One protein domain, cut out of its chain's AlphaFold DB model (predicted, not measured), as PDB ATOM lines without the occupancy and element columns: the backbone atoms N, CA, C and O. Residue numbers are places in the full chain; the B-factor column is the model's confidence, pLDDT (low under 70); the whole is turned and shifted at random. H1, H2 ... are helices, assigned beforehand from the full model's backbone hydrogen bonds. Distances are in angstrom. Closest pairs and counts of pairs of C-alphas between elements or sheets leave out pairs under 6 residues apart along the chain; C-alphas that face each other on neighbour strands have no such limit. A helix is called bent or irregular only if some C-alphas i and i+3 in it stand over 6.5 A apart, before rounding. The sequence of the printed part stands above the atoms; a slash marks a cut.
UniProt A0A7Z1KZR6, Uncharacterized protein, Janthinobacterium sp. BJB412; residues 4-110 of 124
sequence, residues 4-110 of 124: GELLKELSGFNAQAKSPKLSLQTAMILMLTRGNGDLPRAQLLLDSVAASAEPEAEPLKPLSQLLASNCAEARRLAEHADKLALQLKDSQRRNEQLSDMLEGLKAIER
ATOM      1  N   GLY A   4     173.952 162.434 138.258       87.31
ATOM      2  CA  GLY A   4     174.036 161.005 138.565       87.31
ATOM      3  C   GLY A   4     173.003 160.158 137.815       87.31
ATOM      4  O   GLY A   4     173.332 159.065 137.359       87.31
ATOM      5  N   GLU A   5     171.781 160.665 137.629       89.88
ATOM      6  CA  GLU A   5     170.752 160.000 136.814       89.88
ATOM      7  C   GLU A   5     171.169 159.922 135.343       89.88
ATOM      8  O   GLU A   5     171.100 158.848 134.752       89.88
ATOM      9  N   LEU A   6     171.695 161.014 134.781       90.06
ATOM     10  CA  LEU A   6     172.161 161.061 133.391       90.06
ATOM     11  C   LEU A   6     173.305 160.072 133.122       90.06
ATOM     12  O   LEU A   6     173.312 159.383 132.104       90.06
ATOM     13  N   LEU A   7     174.262 159.955 134.047       89.38
ATOM     14  CA  LEU A   7     175.359 158.987 133.929       89.38
ATOM     15  C   LEU A   7     174.871 157.533 134.029       89.38
ATOM     16  O   LEU A   7     175.417 156.648 133.366       89.38
ATOM     17  N   LYS A   8     173.831 157.281 134.831       90.94
ATOM     18  CA  LYS A   8     173.193 155.963 134.932       90.94
ATOM     19  C   LYS A   8     172.410 155.609 133.665       90.94
ATOM     20  O   LYS A   8     172.454 154.466 133.223       90.94
ATOM     21  N   GLU A   9     171.720 156.568 133.057       90.56
ATOM     22  CA  GLU A   9     171.074 156.359 131.757       90.56
ATOM     23  C   GLU A   9     172.106 156.088 130.658       90.56
ATOM     24  O   GLU A   9     171.945 155.152 129.875       90.56
ATOM     25  N   LEU A  10     173.218 156.832 130.655       89.62
ATOM     26  CA  LEU A  10     174.305 156.642 129.696       89.62
ATOM     27  C   LEU A  10     174.896 155.224 129.761       89.62
ATOM     28  O   LEU A  10     175.164 154.612 128.726       89.62
ATOM     29  N   SER A  11     175.097 154.682 130.967       89.88
ATOM     30  CA  SER A  11     175.571 153.303 131.125       89.88
ATOM     31  C   SER A  11     174.527 152.282 130.664       89.88
ATOM     32  O   SER A  11     174.888 151.311 129.999       89.88
ATOM     33  N   GLY A  12     173.240 152.537 130.921       89.38
ATOM     34  CA  GLY A  12     172.132 151.719 130.424       89.38
ATOM     35  C   GLY A  12     172.015 151.697 128.896       89.38
ATOM     36  O   GLY A  12     171.718 150.651 128.322       89.38
ATOM     37  N   PHE A  13     172.285 152.816 128.222       89.75
ATOM     38  CA  PHE A  13     172.290 152.892 126.758       89.75
ATOM     39  C   PHE A  13     173.509 152.214 126.136       89.75
ATOM     40  O   PHE A  13     173.368 151.526 125.132       89.75
ATOM     41  N   ASN A  14     174.688 152.302 126.756       85.94
ATOM     42  CA  ASN A  14     175.880 151.608 126.253       85.94
ATOM     43  C   ASN A  14     175.753 150.073 126.265       85.94
ATOM     44  O   ASN A  14     176.472 149.404 125.524       85.94
ATOM     45  N   ALA A  15     174.864 149.514 127.091       87.69
ATOM     46  CA  ALA A  15     174.591 148.077 127.144       87.69
ATOM     47  C   ALA A  15     173.581 147.596 126.082       87.69
ATOM     48  O   ALA A  15     173.423 146.391 125.892       87.69
ATOM     49  N   GLN A  16     172.877 148.512 125.409       90.06
ATOM     50  CA  GLN A  16     171.861 148.184 124.408       90.06
ATOM     51  C   GLN A  16     172.464 148.060 123.003       90.06
ATOM     52  O   GLN A  16     173.534 148.592 122.703       90.06
ATOM     53  N   ALA A  17     171.757 147.352 122.119       87.19
ATOM     54  CA  ALA A  17     172.138 147.261 120.714       87.19
ATOM     55  C   ALA A  17     172.102 148.647 120.058       87.19
ATOM     56  O   ALA A  17     171.169 149.425 120.264       87.19
ATOM     57  N   LYS A  18     173.122 148.951 119.250       88.75
ATOM     58  CA  LYS A  18     173.220 150.236 118.554       88.75
ATOM     59  C   LYS A  18     172.045 150.401 117.591       88.75
ATOM     60  O   LYS A  18     171.787 149.517 116.785       88.75
ATOM     61  N   SER A  19     171.384 151.550 117.666       94.19
ATOM     62  CA  SER A  19     170.353 151.990 116.725       94.19
ATOM     63  C   SER A  19     170.449 153.506 116.531       94.19
ATOM     64  O   SER A  19     170.968 154.196 117.417       94.19
ATOM     65  N   PRO A  20     169.933 154.068 115.424       95.06
ATOM     66  CA  PRO A  20     169.930 155.512 115.197       95.06
ATOM     67  C   PRO A  20     169.254 156.285 116.337       95.06
ATOM     68  O   PRO A  20     169.756 157.314 116.792       95.06
ATOM     69  N   LYS A  21     168.155 155.740 116.872       95.69
ATOM     70  CA  LYS A  21     167.447 156.301 118.027       95.69
ATOM     71  C   LYS A  21     168.310 156.305 119.290       95.69
ATOM     72  O   LYS A  21     168.368 157.319 119.982       95.69
ATOM     73  N   LEU A  22     168.991 155.198 119.582       95.88
ATOM     74  CA  LEU A  22     169.854 155.092 120.757       95.88
ATOM     75  C   LEU A  22     171.078 156.011 120.644       95.88
ATOM     76  O   LEU A  22     171.460 156.648 121.624       95.88
ATOM     77  N   SER A  23     171.663 156.133 119.448       95.94
ATOM     78  CA  SER A  23     172.759 157.068 119.169       95.94
ATOM     79  C   SER A  23     172.333 158.518 119.398       95.94
ATOM     80  O   SER A  23     173.056 159.268 120.053       95.94
ATOM     81  N   LEU A  24     171.135 158.897 118.936       96.94
ATOM     82  CA  LEU A  24     170.555 160.220 119.174       96.94
ATOM     83  C   LEU A  24     170.362 160.489 120.677       96.94
ATOM     84  O   LEU A  24     170.802 161.520 121.179       96.94
ATOM     85  N   GLN A  25     169.758 159.551 121.412       95.88
ATOM     86  CA  GLN A  25     169.530 159.686 122.858       95.88
ATOM     87  C   GLN A  25     170.843 159.769 123.649       95.88
ATOM     88  O   GLN A  25     170.990 160.612 124.532       95.88
ATOM     89  N   THR A  26     171.824 158.942 123.288       96.00
ATOM     90  CA  THR A  26     173.168 158.961 123.880       96.00
ATOM     91  C   THR A  26     173.841 160.315 123.650       96.00
ATOM     92  O   THR A  26     174.403 160.888 124.583       96.00
ATOM     93  N   ALA A  27     173.743 160.871 122.437       96.31
ATOM     94  CA  ALA A  27     174.270 162.197 122.137       96.31
ATOM     95  C   ALA A  27     173.594 163.294 122.973       96.31
ATOM     96  O   ALA A  27     174.284 164.155 123.515       96.31
ATOM     97  N   MET A  28     172.269 163.239 123.142       95.81
ATOM     98  CA  MET A  28     171.536 164.200 123.973       95.81
ATOM     99  C   MET A  28     171.997 164.169 125.434       95.81
ATOM    100  O   MET A  28     172.173 165.228 126.034       95.81
ATOM    101  N   ILE A  29     172.251 162.985 126.002       95.44
ATOM    102  CA  ILE A  29     172.783 162.873 127.368       95.44
ATOM    103  C   ILE A  29     174.179 163.497 127.461       95.44
ATOM    104  O   ILE A  29     174.417 164.290 128.367       95.44
ATOM    105  N   LEU A  30     175.070 163.212 126.505       94.88
ATOM    106  CA  LEU A  30     176.414 163.805 126.462       94.88
ATOM    107  C   LEU A  30     176.367 165.344 126.364       94.88
ATOM    108  O   LEU A  30     177.145 166.050 127.007       94.88
ATOM    109  N   MET A  31     175.409 165.891 125.611       94.69
ATOM    110  CA  MET A  31     175.181 167.341 125.536       94.69
ATOM    111  C   MET A  31     174.699 167.948 126.864       94.69
ATOM    112  O   MET A  31     174.944 169.132 127.110       94.69
ATOM    113  N   LEU A  32     174.014 167.165 127.706       93.19
ATOM    114  CA  LEU A  32     173.519 167.587 129.021       93.19
ATOM    115  C   LEU A  32     174.576 167.442 130.122       93.19
ATOM    116  O   LEU A  32     174.663 168.316 130.983       93.19
ATOM    117  N   THR A  33     175.382 166.377 130.101       90.19
ATOM    118  CA  THR A  33     176.450 166.159 131.089       90.19
ATOM    119  C   THR A  33     177.590 167.154 130.930       90.19
ATOM    120  O   THR A  33     178.172 167.553 131.938       90.19
ATOM    121  N   ARG A  34     177.882 167.574 129.688       79.25
ATOM    122  CA  ARG A  34     178.950 168.526 129.332       79.25
ATOM    123  C   ARG A  34     180.300 168.219 129.994       79.25
ATOM    124  O   ARG A  34     181.036 169.131 130.364       79.25
ATOM    125  N   GLY A  35     180.634 166.940 130.149       83.56
ATOM    126  CA  GLY A  35     181.966 166.519 130.556       83.56
ATOM    127  C   GLY A  35     183.018 166.888 129.507       83.56
ATOM    128  O   GLY A  35     182.713 167.191 128.347       83.56
ATOM    129  N   ASN A  36     184.289 166.849 129.909       83.31
ATOM    130  CA  ASN A  36     185.402 167.094 128.995       83.31
ATOM    131  C   ASN A  36     185.373 166.082 127.839       83.31
ATOM    132  O   ASN A  36     185.505 164.881 128.054       83.31
ATOM    133  N   GLY A  37     185.217 166.576 126.609       88.50
ATOM    134  CA  GLY A  37     185.146 165.739 125.407       88.50
ATOM    135  C   GLY A  37     183.753 165.190 125.068       88.50
ATOM    136  O   GLY A  37     183.596 164.585 124.004       88.50
ATOM    137  N   ASP A  38     182.727 165.459 125.884       93.81
ATOM    138  CA  ASP A  38     181.364 164.977 125.627       93.81
ATOM    139  C   ASP A  38     180.752 165.623 124.378       93.81
ATOM    140  O   ASP A  38     180.138 164.930 123.573       93.81
ATOM    141  N   LEU A  39     180.959 166.928 124.159       94.81
ATOM    142  CA  LEU A  39     180.417 167.636 122.989       94.81
ATOM    143  C   LEU A  39     180.983 167.128 121.647       94.81
ATOM    144  O   LEU A  39     180.196 166.909 120.726       94.81
ATOM    145  N   PRO A  40     182.307 166.915 121.481       95.12
ATOM    146  CA  PRO A  40     182.842 166.226 120.305       95.12
ATOM    147  C   PRO A  40     182.248 164.828 120.103       95.12
ATOM    148  O   PRO A  40     181.870 164.473 118.988       95.12
ATOM    149  N   ARG A  41     182.126 164.036 121.177       95.44
ATOM    150  CA  ARG A  41     181.579 162.675 121.102       95.44
ATOM    151  C   ARG A  41     180.095 162.667 120.729       95.44
ATOM    152  O   ARG A  41     179.681 161.839 119.922       95.44
ATOM    153  N   ALA A  42     179.313 163.592 121.282       96.94
ATOM    154  CA  ALA A  42     177.914 163.792 120.930       96.94
ATOM    155  C   ALA A  42     177.772 164.129 119.446       96.94
ATOM    156  O   ALA A  42     176.972 163.506 118.756       96.94
ATOM    157  N   GLN A  43     178.595 165.047 118.934       97.00
ATOM    158  CA  GLN A  43     178.549 165.412 117.523       97.00
ATOM    159  C   GLN A  43     178.842 164.226 116.599       97.00
ATOM    160  O   GLN A  43     178.086 164.010 115.662       97.00
ATOM    161  N   LEU A  44     179.854 163.405 116.901       96.94
ATOM    162  CA  LEU A  44     180.145 162.206 116.104       96.94
ATOM    163  C   LEU A  44     178.950 161.241 116.032       96.94
ATOM    164  O   LEU A  44     178.666 160.678 114.976       96.94
ATOM    165  N   LEU A  45     178.231 161.057 117.144       96.94
ATOM    166  CA  LEU A  45     177.018 160.236 117.164       96.94
ATOM    167  C   LEU A  45     175.910 160.856 116.304       96.94
ATOM    168  O   LEU A  45     175.260 160.139 115.546       96.94
ATOM    169  N   LEU A  46     175.715 162.170 116.376       98.06
ATOM    170  CA  LEU A  46     174.692 162.881 115.605       98.06
ATOM    171  C   LEU A  46     174.989 162.867 114.101       98.06
ATOM    172  O   LEU A  46     174.088 162.595 113.310       98.06
ATOM    173  N   ASP A  47     176.249 163.060 113.715       97.56
ATOM    174  CA  ASP A  47     176.698 162.962 112.325       97.56
ATOM    175  C   ASP A  47     176.484 161.537 111.785       97.56
ATOM    176  O   ASP A  47     176.036 161.360 110.652       97.56
ATOM    177  N   SER A  48     176.704 160.506 112.616       96.81
ATOM    178  CA  SER A  48     176.428 159.115 112.231       96.81
ATOM    179  C   SER A  48     174.936 158.836 112.002       96.81
ATOM    180  O   SER A  48     174.585 158.117 111.067       96.81
ATOM    181  N   VAL A  49     174.046 159.434 112.807       97.31
ATOM    182  CA  VAL A  49     172.588 159.328 112.623       97.31
ATOM    183  C   VAL A  49     172.160 160.063 111.354       97.31
ATOM    184  O   VAL A  49     171.391 159.518 110.567       97.31
ATOM    185  N   ALA A  50     172.706 161.259 111.114       96.81
ATOM    186  CA  ALA A  50     172.418 162.054 109.922       96.81
ATOM    187  C   ALA A  50     172.843 161.343 108.624       96.81
ATOM    188  O   ALA A  50     172.150 161.442 107.609       96.81
ATOM    189  N   ALA A  51     173.965 160.618 108.661       96.62
ATOM    190  CA  ALA A  51     174.516 159.880 107.526       96.62
ATOM    191  C   ALA A  51     173.956 158.453 107.366       96.62
ATOM    192  O   ALA A  51     174.277 157.784 106.384       96.62
ATOM    193  N   SER A  52     173.141 157.965 108.307       95.94
ATOM    194  CA  SER A  52     172.642 156.588 108.273       95.94
ATOM    195  C   SER A  52     171.685 156.345 107.096       95.94
ATOM    196  O   SER A  52     170.837 157.179 106.763       95.94
ATOM    197  N   ALA A  53     171.819 155.174 106.468       94.75
ATOM    198  CA  ALA A  53     170.944 154.694 105.398       94.75
ATOM    199  C   ALA A  53     169.779 153.828 105.921       94.75
ATOM    200  O   ALA A  53     168.988 153.316 105.132       94.75
ATOM    201  N   GLU A  54     169.677 153.638 107.239       94.19
ATOM    202  CA  GLU A  54     168.599 152.855 107.839       94.19
ATOM    203  C   GLU A  54     167.247 153.585 107.722       94.19
ATOM    204  O   GLU A  54     167.183 154.790 107.992       94.19
ATOM    205  N   PRO A  55     166.140 152.881 107.412       94.25
ATOM    206  CA  PRO A  55     164.808 153.492 107.345       94.25
ATOM    207  C   PRO A  55     164.387 154.171 108.655       94.25
ATOM    208  O   PRO A  55     163.701 155.189 108.643       94.25
ATOM    209  N   GLU A  56     164.832 153.636 109.795       93.62
ATOM    210  CA  GLU A  56     164.556 154.195 111.124       93.62
ATOM    211  C   GLU A  56     165.281 155.526 111.384       93.62
ATOM    212  O   GLU A  56     164.880 156.285 112.268       93.62
ATOM    213  N   ALA A  57     166.341 155.828 110.626       95.94
ATOM    214  CA  ALA A  57     167.104 157.061 110.769       95.94
ATOM    215  C   ALA A  57     166.464 158.244 110.034       95.94
ATOM    216  O   ALA A  57     166.616 159.371 110.496       95.94
ATOM    217  N   GLU A  58     165.736 158.010 108.936       97.06
ATOM    218  CA  GLU A  58     165.087 159.056 108.125       97.06
ATOM    219  C   GLU A  58     164.359 160.135 108.947       97.06
ATOM    220  O   GLU A  58     164.708 161.312 108.815       97.06
ATOM    221  N   PRO A  59     163.429 159.797 109.865       97.19
ATOM    222  CA  PRO A  59     162.729 160.815 110.649       97.19
ATOM    223  C   PRO A  59     163.638 161.553 111.646       97.19
ATOM    224  O   PRO A  59     163.274 162.619 112.138       97.19
ATOM    225  N   LEU A  60     164.809 160.997 111.969       97.50
ATOM    226  CA  LEU A  60     165.750 161.561 112.936       97.50
ATOM    227  C   LEU A  60     166.786 162.484 112.286       97.50
ATOM    228  O   LEU A  60     167.346 163.322 112.992       97.50
ATOM    229  N   LYS A  61     167.019 162.380 110.968       97.75
ATOM    230  CA  LYS A  61     168.063 163.142 110.257       97.75
ATOM    231  C   LYS A  61     167.981 164.661 110.460       97.75
ATOM    232  O   LYS A  61     169.014 165.257 110.776       97.75
ATOM    233  N   PRO A  62     166.808 165.320 110.340       97.62
ATOM    234  CA  PRO A  62     166.735 166.769 110.529       97.62
ATOM    235  C   PRO A  62     167.088 167.179 111.962       97.62
ATOM    236  O   PRO A  62     167.799 168.159 112.187       97.62
ATOM    237  N   LEU A  63     166.635 166.395 112.946       97.75
ATOM    238  CA  LEU A  63     166.928 166.648 114.352       97.75
ATOM    239  C   LEU A  63     168.408 166.405 114.668       97.75
ATOM    240  O   LEU A  63     169.014 167.202 115.381       97.75
ATOM    241  N   SER A  64     169.014 165.344 114.129       97.88
ATOM    242  CA  SER A  64     170.433 165.067 114.356       97.88
ATOM    243  C   SER A  64     171.328 166.152 113.760       97.88
ATOM    244  O   SER A  64     172.281 166.567 114.412       97.88
ATOM    245  N   GLN A  65     170.990 166.676 112.576       97.94
ATOM    246  CA  GLN A  65     171.704 167.801 111.960       97.94
ATOM    247  C   GLN A  65     171.613 169.077 112.810       97.94
ATOM    248  O   GLN A  65     172.634 169.719 113.057       97.94
ATOM    249  N   LEU A  66     170.419 169.412 113.317       98.44
ATOM    250  CA  LEU A  66     170.219 170.560 114.209       98.44
ATOM    251  C   LEU A  66     171.022 170.428 115.513       98.44
ATOM    252  O   LEU A  66     171.635 171.381 115.991       98.44
ATOM    253  N   LEU A  67     171.034 169.239 116.116       98.06
ATOM    254  CA  LEU A  67     171.799 169.012 117.342       98.06
ATOM    255  C   LEU A  67     173.313 169.025 117.082       98.06
ATOM    256  O   LEU A  67     174.071 169.489 117.939       98.06
ATOM    257  N   ALA A  68     173.765 168.554 115.916       97.50
ATOM    258  CA  ALA A  68     175.172 168.589 115.529       97.50
ATOM    259  C   ALA A  68     175.664 170.034 115.351       97.50
ATOM    260  O   ALA A  68     176.738 170.376 115.858       97.50
ATOM    261  N   SER A  69     174.863 170.907 114.723       97.31
ATOM    262  CA  SER A  69     175.191 172.337 114.621       97.31
ATOM    263  C   SER A  69     175.259 172.992 116.002       97.31
ATOM    264  O   SER A  69     176.231 173.683 116.303       97.31
ATOM    265  N   ASN A  70     174.311 172.677 116.891       96.62
ATOM    266  CA  ASN A  70     174.325 173.163 118.271       96.62
ATOM    267  C   ASN A  70     175.575 172.700 119.052       96.62
ATOM    268  O   ASN A  70     176.155 173.470 119.815       96.62
ATOM    269  N   CYS A  71     176.050 171.465 118.843       96.56
ATOM    270  CA  CYS A  71     177.309 170.998 119.438       96.56
ATOM    271  C   CYS A  71     178.518 171.807 118.946       96.56
ATOM    272  O   CYS A  71     179.404 172.134 119.741       96.56
ATOM    273  N   ALA A  72     178.568 172.127 117.650       95.25
ATOM    274  CA  ALA A  72     179.638 172.935 117.072       95.25
ATOM    275  C   ALA A  72     179.621 174.375 117.613       95.25
ATOM    276  O   ALA A  72     180.668 174.901 117.996       95.25
ATOM    277  N   GLU A  73     178.437 174.982 117.718       96.19
ATOM    278  CA  GLU A  73     178.257 176.306 118.318       96.19
ATOM    279  C   GLU A  73     178.674 176.328 119.790       96.19
ATOM    280  O   GLU A  73     179.439 177.203 120.196       96.19
ATOM    281  N   ALA A  74     178.260 175.330 120.578       94.56
ATOM    282  CA  ALA A  74     178.627 175.224 121.987       94.56
ATOM    283  C   ALA A  74     180.151 175.158 122.193       94.56
ATOM    284  O   ALA A  74     180.676 175.809 123.097       94.56
ATOM    285  N   ARG A  75     180.881 174.428 121.335       93.75
ATOM    286  CA  ARG A  75     182.354 174.396 121.388       93.75
ATOM    287  C   ARG A  75     182.975 175.735 121.015       93.75
ATOM    288  O   ARG A  75     183.849 176.209 121.731       93.75
ATOM    289  N   ARG A  76     182.491 176.379 119.951       95.75
ATOM    290  CA  ARG A  76     182.973 177.707 119.550       95.75
ATOM    291  C   ARG A  76     182.757 178.736 120.667       95.75
ATOM    292  O   ARG A  76     183.641 179.544 120.933       95.75
ATOM    293  N   LEU A  77     181.607 178.695 121.340       95.50
ATOM    294  CA  LEU A  77     181.315 179.553 122.490       95.50
ATOM    295  C   LEU A  77     182.245 179.268 123.676       95.50
ATOM    296  O   LEU A  77     182.729 180.218 124.285       95.50
ATOM    297  N   ALA A  78     182.537 177.997 123.969       92.69
ATOM    298  CA  ALA A  78     183.501 177.626 125.006       92.69
ATOM    299  C   ALA A  78     184.907 178.175 124.698       92.69
ATOM    300  O   ALA A  78     185.505 178.837 125.541       92.69
ATOM    301  N   GLU A  79     185.384 178.027 123.459       94.75
ATOM    302  CA  GLU A  79     186.671 178.592 123.027       94.75
ATOM    303  C   GLU A  79     186.713 180.126 123.142       94.75
ATOM    304  O   GLU A  79     187.744 180.709 123.484       94.75
ATOM    305  N   HIS A  80     185.604 180.810 122.841       97.06
ATOM    306  CA  HIS A  80     185.501 182.257 123.036       97.06
ATOM    307  C   HIS A  80     185.519 182.635 124.520       97.06
ATOM    308  O   HIS A  80     186.192 183.602 124.880       97.06
ATOM    309  N   ALA A  81     184.830 181.879 125.378       96.44
ATOM    310  CA  ALA A  81     184.835 182.099 126.820       96.44
ATOM    311  C   ALA A  81     186.247 181.947 127.409       96.44
ATOM    312  O   ALA A  81     186.679 182.817 128.165       96.44
ATOM    313  N   ASP A  82     187.002 180.927 126.989       96.25
ATOM    314  CA  ASP A  82     188.387 180.717 127.426       96.25
ATOM    315  C   ASP A  82     189.302 181.876 127.006       96.25
ATOM    316  O   ASP A  82     190.086 182.391 127.807       96.25
ATOM    317  N   LYS A  83     189.164 182.358 125.764       98.12
ATOM    318  CA  LYS A  83     189.911 183.532 125.276       98.12
ATOM    319  C   LYS A  83     189.589 184.788 126.084       98.12
ATOM    320  O   LYS A  83     190.503 185.523 126.454       98.12
ATOM    321  N   LEU A  84     188.309 185.031 126.370       98.31
ATOM    322  CA  LEU A  84     187.877 186.174 127.180       98.31
ATOM    323  C   LEU A  84     188.382 186.066 128.625       98.31
ATOM    324  O   LEU A  84     188.815 187.068 129.191       98.31
ATOM    325  N   ALA A  85     188.392 184.865 129.206       98.00
ATOM    326  CA  ALA A  85     188.921 184.630 130.546       98.00
ATOM    327  C   ALA A  85     190.427 184.937 130.633       98.00
ATOM    328  O   ALA A  85     190.867 185.574 131.592       98.00
ATOM    329  N   LEU A  86     191.211 184.553 129.618       98.19
ATOM    330  CA  LEU A  86     192.635 184.904 129.528       98.19
ATOM    331  C   LEU A  86     192.840 186.421 129.417       98.19
ATOM    332  O   LEU A  86     193.605 186.996 130.190       98.19
ATOM    333  N   GLN A  87     192.101 187.083 128.522       98.06
ATOM    334  CA  GLN A  87     192.171 188.538 128.357       98.06
ATOM    335  C   GLN A  87     191.803 189.294 129.638       98.06
ATOM    336  O   GLN A  87     192.439 190.301 129.963       98.06
ATOM    337  N   LEU A  88     190.797 188.817 130.377       98.44
ATOM    338  CA  LEU A  88     190.400 189.395 131.659       98.44
ATOM    339  C   LEU A  88     191.541 189.308 132.677       98.44
ATOM    340  O   LEU A  88     191.847 190.303 133.331       98.44
ATOM    341  N   LYS A  89     192.203 188.152 132.765       98.44
ATOM    342  CA  LYS A  89     193.320 187.923 133.688       98.44
ATOM    343  C   LYS A  89     194.523 188.818 133.369       98.44
ATOM    344  O   LYS A  89     195.099 189.432 134.265       98.44
ATOM    345  N   ASP A  90     194.851 188.969 132.087       98.06
ATOM    346  CA  ASP A  90     195.917 189.869 131.633       98.06
ATOM    347  C   ASP A  90     195.570 191.349 131.865       98.06
ATOM    348  O   ASP A  90     196.435 192.164 132.191       98.06
ATOM    349  N   SER A  91     194.298 191.722 131.704       97.75
ATOM    350  CA  SER A  91     193.804 193.066 132.025       97.75
ATOM    351  C   SER A  91     193.914 193.368 133.523       97.75
ATOM    352  O   SER A  91     194.426 194.420 133.900       97.75
ATOM    353  N   GLN A  92     193.515 192.420 134.377       97.88
ATOM    354  CA  GLN A  92     193.646 192.529 135.833       97.88
ATOM    355  C   GLN A  92     195.105 192.730 136.252       97.88
ATOM    356  O   GLN A  92     195.400 193.688 136.961       97.88
ATOM    357  N   ARG A  93     196.033 191.929 135.715       98.31
ATOM    358  CA  ARG A  93     197.469 192.079 135.991       98.31
ATOM    359  C   ARG A  93     198.013 193.453 135.591       98.31
ATOM    360  O   ARG A  93     198.820 194.033 136.310       98.31
ATOM    361  N   ARG A  94     197.591 193.988 134.441       97.75
ATOM    362  CA  ARG A  94     197.989 195.342 134.011       97.75
ATOM    363  C   ARG A  94     197.424 196.418 134.935       97.75
ATOM    364  O   ARG A  94     198.135 197.368 135.244       97.75
ATOM    365  N   ASN A  95     196.186 196.265 135.402       97.81
ATOM    366  CA  ASN A  95     195.598 197.187 136.373       97.81
ATOM    367  C   ASN A  95     196.344 197.172 137.710       97.81
ATOM    368  O   ASN A  95     196.585 198.240 138.263       97.81
ATOM    369  N   GLU A  96     196.745 195.999 138.202       98.12
ATOM    370  CA  GLU A  96     197.566 195.875 139.415       98.12
ATOM    371  C   GLU A  96     198.905 196.607 139.248       98.12
ATOM    372  O   GLU A  96     199.240 197.467 140.054       98.12
ATOM    373  N   GLN A  97     199.608 196.388 138.131       97.69
ATOM    374  CA  GLN A  97     200.868 197.083 137.834       97.69
ATOM    375  C   GLN A  97     200.711 198.609 137.773       97.69
ATOM    376  O   GLN A  97     201.545 199.348 138.294       97.69
ATOM    377  N   LEU A  98     199.646 199.097 137.131       97.75
ATOM    378  CA  LEU A  98     199.356 200.529 137.066       97.75
ATOM    379  C   LEU A  98     199.000 201.096 138.446       97.75
ATOM    380  O   LEU A  98     199.410 202.210 138.766       97.75
ATOM    381  N   SER A  99     198.271 200.335 139.265       97.00
ATOM    382  CA  SER A  99     197.958 200.706 140.645       97.00
ATOM    383  C   SER A  99     199.231 200.855 141.478       97.00
ATOM    384  O   SER A  99     199.413 201.894 142.113       97.00
ATOM    385  N   ASP A 100     200.146 199.888 141.399       97.50
ATOM    386  CA  ASP A 100     201.431 199.923 142.106       97.50
ATOM    387  C   ASP A 100     202.278 201.128 141.669       97.50
ATOM    388  O   ASP A 100     202.864 201.828 142.497       97.50
ATOM    389  N   MET A 101     202.306 201.435 140.366       96.50
ATOM    390  CA  MET A 101     202.993 202.624 139.851       96.50
ATOM    391  C   MET A 101     202.381 203.922 140.384       96.50
ATOM    392  O   MET A 101     203.114 204.824 140.786       96.50
ATOM    393  N   LEU A 102     201.049 204.029 140.397       97.12
ATOM    394  CA  LEU A 102     200.359 205.200 140.942       97.12
ATOM    395  C   LEU A 102     200.625 205.366 142.439       97.12
ATOM    396  O   LEU A 102     200.788 206.492 142.909       97.12
ATOM    397  N   GLU A 103     200.675 204.272 143.194       96.00
ATOM    398  CA  GLU A 103     201.026 204.311 144.610       96.00
ATOM    399  C   GLU A 103     202.486 204.739 144.821       96.00
ATOM    400  O   GLU A 103     202.751 205.616 145.646       96.00
ATOM    401  N   GLY A 104     203.411 204.224 144.006       95.94
ATOM    402  CA  GLY A 104     204.807 204.662 143.989       95.94
ATOM    403  C   GLY A 104     204.954 206.160 143.705       95.94
ATOM    404  O   GLY A 104     205.667 206.860 144.423       95.94
ATOM    405  N   LEU A 105     204.224 206.686 142.716       95.00
ATOM    406  CA  LEU A 105     204.213 208.122 142.410       95.00
ATOM    407  C   LEU A 105     203.652 208.956 143.569       95.00
ATOM    408  O   LEU A 105     204.264 209.952 143.949       95.00
ATOM    409  N   LYS A 106     202.549 208.529 144.196       93.19
ATOM    410  CA  LYS A 106     201.989 209.207 145.381       93.19
ATOM    411  C   LYS A 106     202.961 209.218 146.564       93.19
ATOM    412  O   LYS A 106     203.000 210.186 147.322       93.19
ATOM    413  N   ALA A 107     203.734 208.150 146.755       91.88
ATOM    414  CA  ALA A 107     204.756 208.092 147.798       91.88
ATOM    415  C   ALA A 107     205.904 209.081 147.523       91.88
ATOM    416  O   ALA A 107     206.362 209.771 148.439       91.88
ATOM    417  N   ILE A 108     206.322 209.209 146.258       90.62
ATOM    418  CA  ILE A 108     207.279 210.238 145.832       90.62
ATOM    419  C   ILE A 108     206.704 211.633 146.112       90.62
ATOM    420  O   ILE A 108     207.361 212.435 146.767       90.62
ATOM    421  N   GLU A 109     205.455 211.907 145.723       90.31
ATOM    422  CA  GLU A 109     204.806 213.203 145.973       90.31
ATOM    423  C   GLU A 109     204.759 213.578 147.461       90.31
ATOM    424  O   GLU A 109     205.008 214.729 147.812       90.31
ATOM    425  N   ARG A 110     204.491 212.618 148.354       86.56
ATOM    426  CA  ARG A 110     204.479 212.853 149.811       86.56
ATOM    427  C   ARG A 110     205.863 213.070 150.420       86.56
ATOM    428  O   ARG A 110     205.959 213.702 151.466       86.56
TER     429      ARG A 110
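Overview. This is residues 4 to 110 of the 124 residues of an uncharacterized protein of Janthinobacterium sp. BJB412 (UniProt A0A7Z1KZR6). One very long helix, H4, starts in a compact head of helices and then runs out of it as a lone arm, residues 76 to 110, which makes most of the length. In the head, the first part of H4 packs side by side with H2 and H3 in a small up-and-down bundle, and the short H1 packs on H2, away from H3 and H4. The printed part has 107 residues with four named helices, in the order H1, H2, H3, H4, and no named strand; the class is all helix. The whole is extended, with a radius of gyration of the C-alphas of 23.5 A, and spans 82 by 28 by 13 A.

Along the chain. H4, residues 58 to 110, measures 78.6 A from its first to its last C-alpha, from C-alpha 58 at (165.087, 159.056, 108.125) to C-alpha 110 at (204.479, 212.853, 149.811). It is irregular: C-alphas 59 and 62 are 7.2 A apart. H3 is residues 38 to 50, 18.3 A long, and H2 is residues 20 to 33, 20.2 A long. H1, residues 4 to 14, is 15.6 A long and begins with C-alpha 4 at (174.036, 161.005, 138.565).

Arrangement. H4, H3 and H2 form a bundle of three helices, up and down, each running against the one before it in the chain. H4 touches H3 with its residues 60 to 75 alone; the closest C-alphas are those of Ala 50 and Lys 61, 4.5 A apart. H3 and H4 are a helical hairpin, at a shallow tilt of 25 degrees, opposite ways. H4 touches H2 with residues 60 to 71 alone, the closest C-alphas being those of Leu 24 and Ser 64, 6.8 A apart; their lines stand at a shallow tilt of 15 degrees, the same way. H2 is the hub, touching three helices. H2 and H3 are a helical hairpin at a shallow tilt of 21 degrees, opposite ways, with the C-alphas of Ala 27 and Ala 42 closest at 4.2 A. H1 and H2 are also a helical hairpin, at a shallow tilt of 26 degrees, opposite ways, with the C-alphas of Leu 6 and Ile 29 closest at 6.3 A. H1 is apart from H3 and from H4. In H1, H2 and H3 every O i to N i+4 pair is within hydrogen-bond range; in H4 47 of 49 are.

Size, cuts and confidence. The two C-alphas farthest apart, those of Pro 55 and Arg 110, are 83.1 A from each other. Residues 76 to 110 of H4 stand free; the body without them has 72 residues and spans 33 by 29 by 14 A. The links H1 to H2 and H2 to H3 are tight, and H3 to H4 is short. The printed part has no cut. The mean pLDDT of the printed part is 94.6, and no printed residue is under 70.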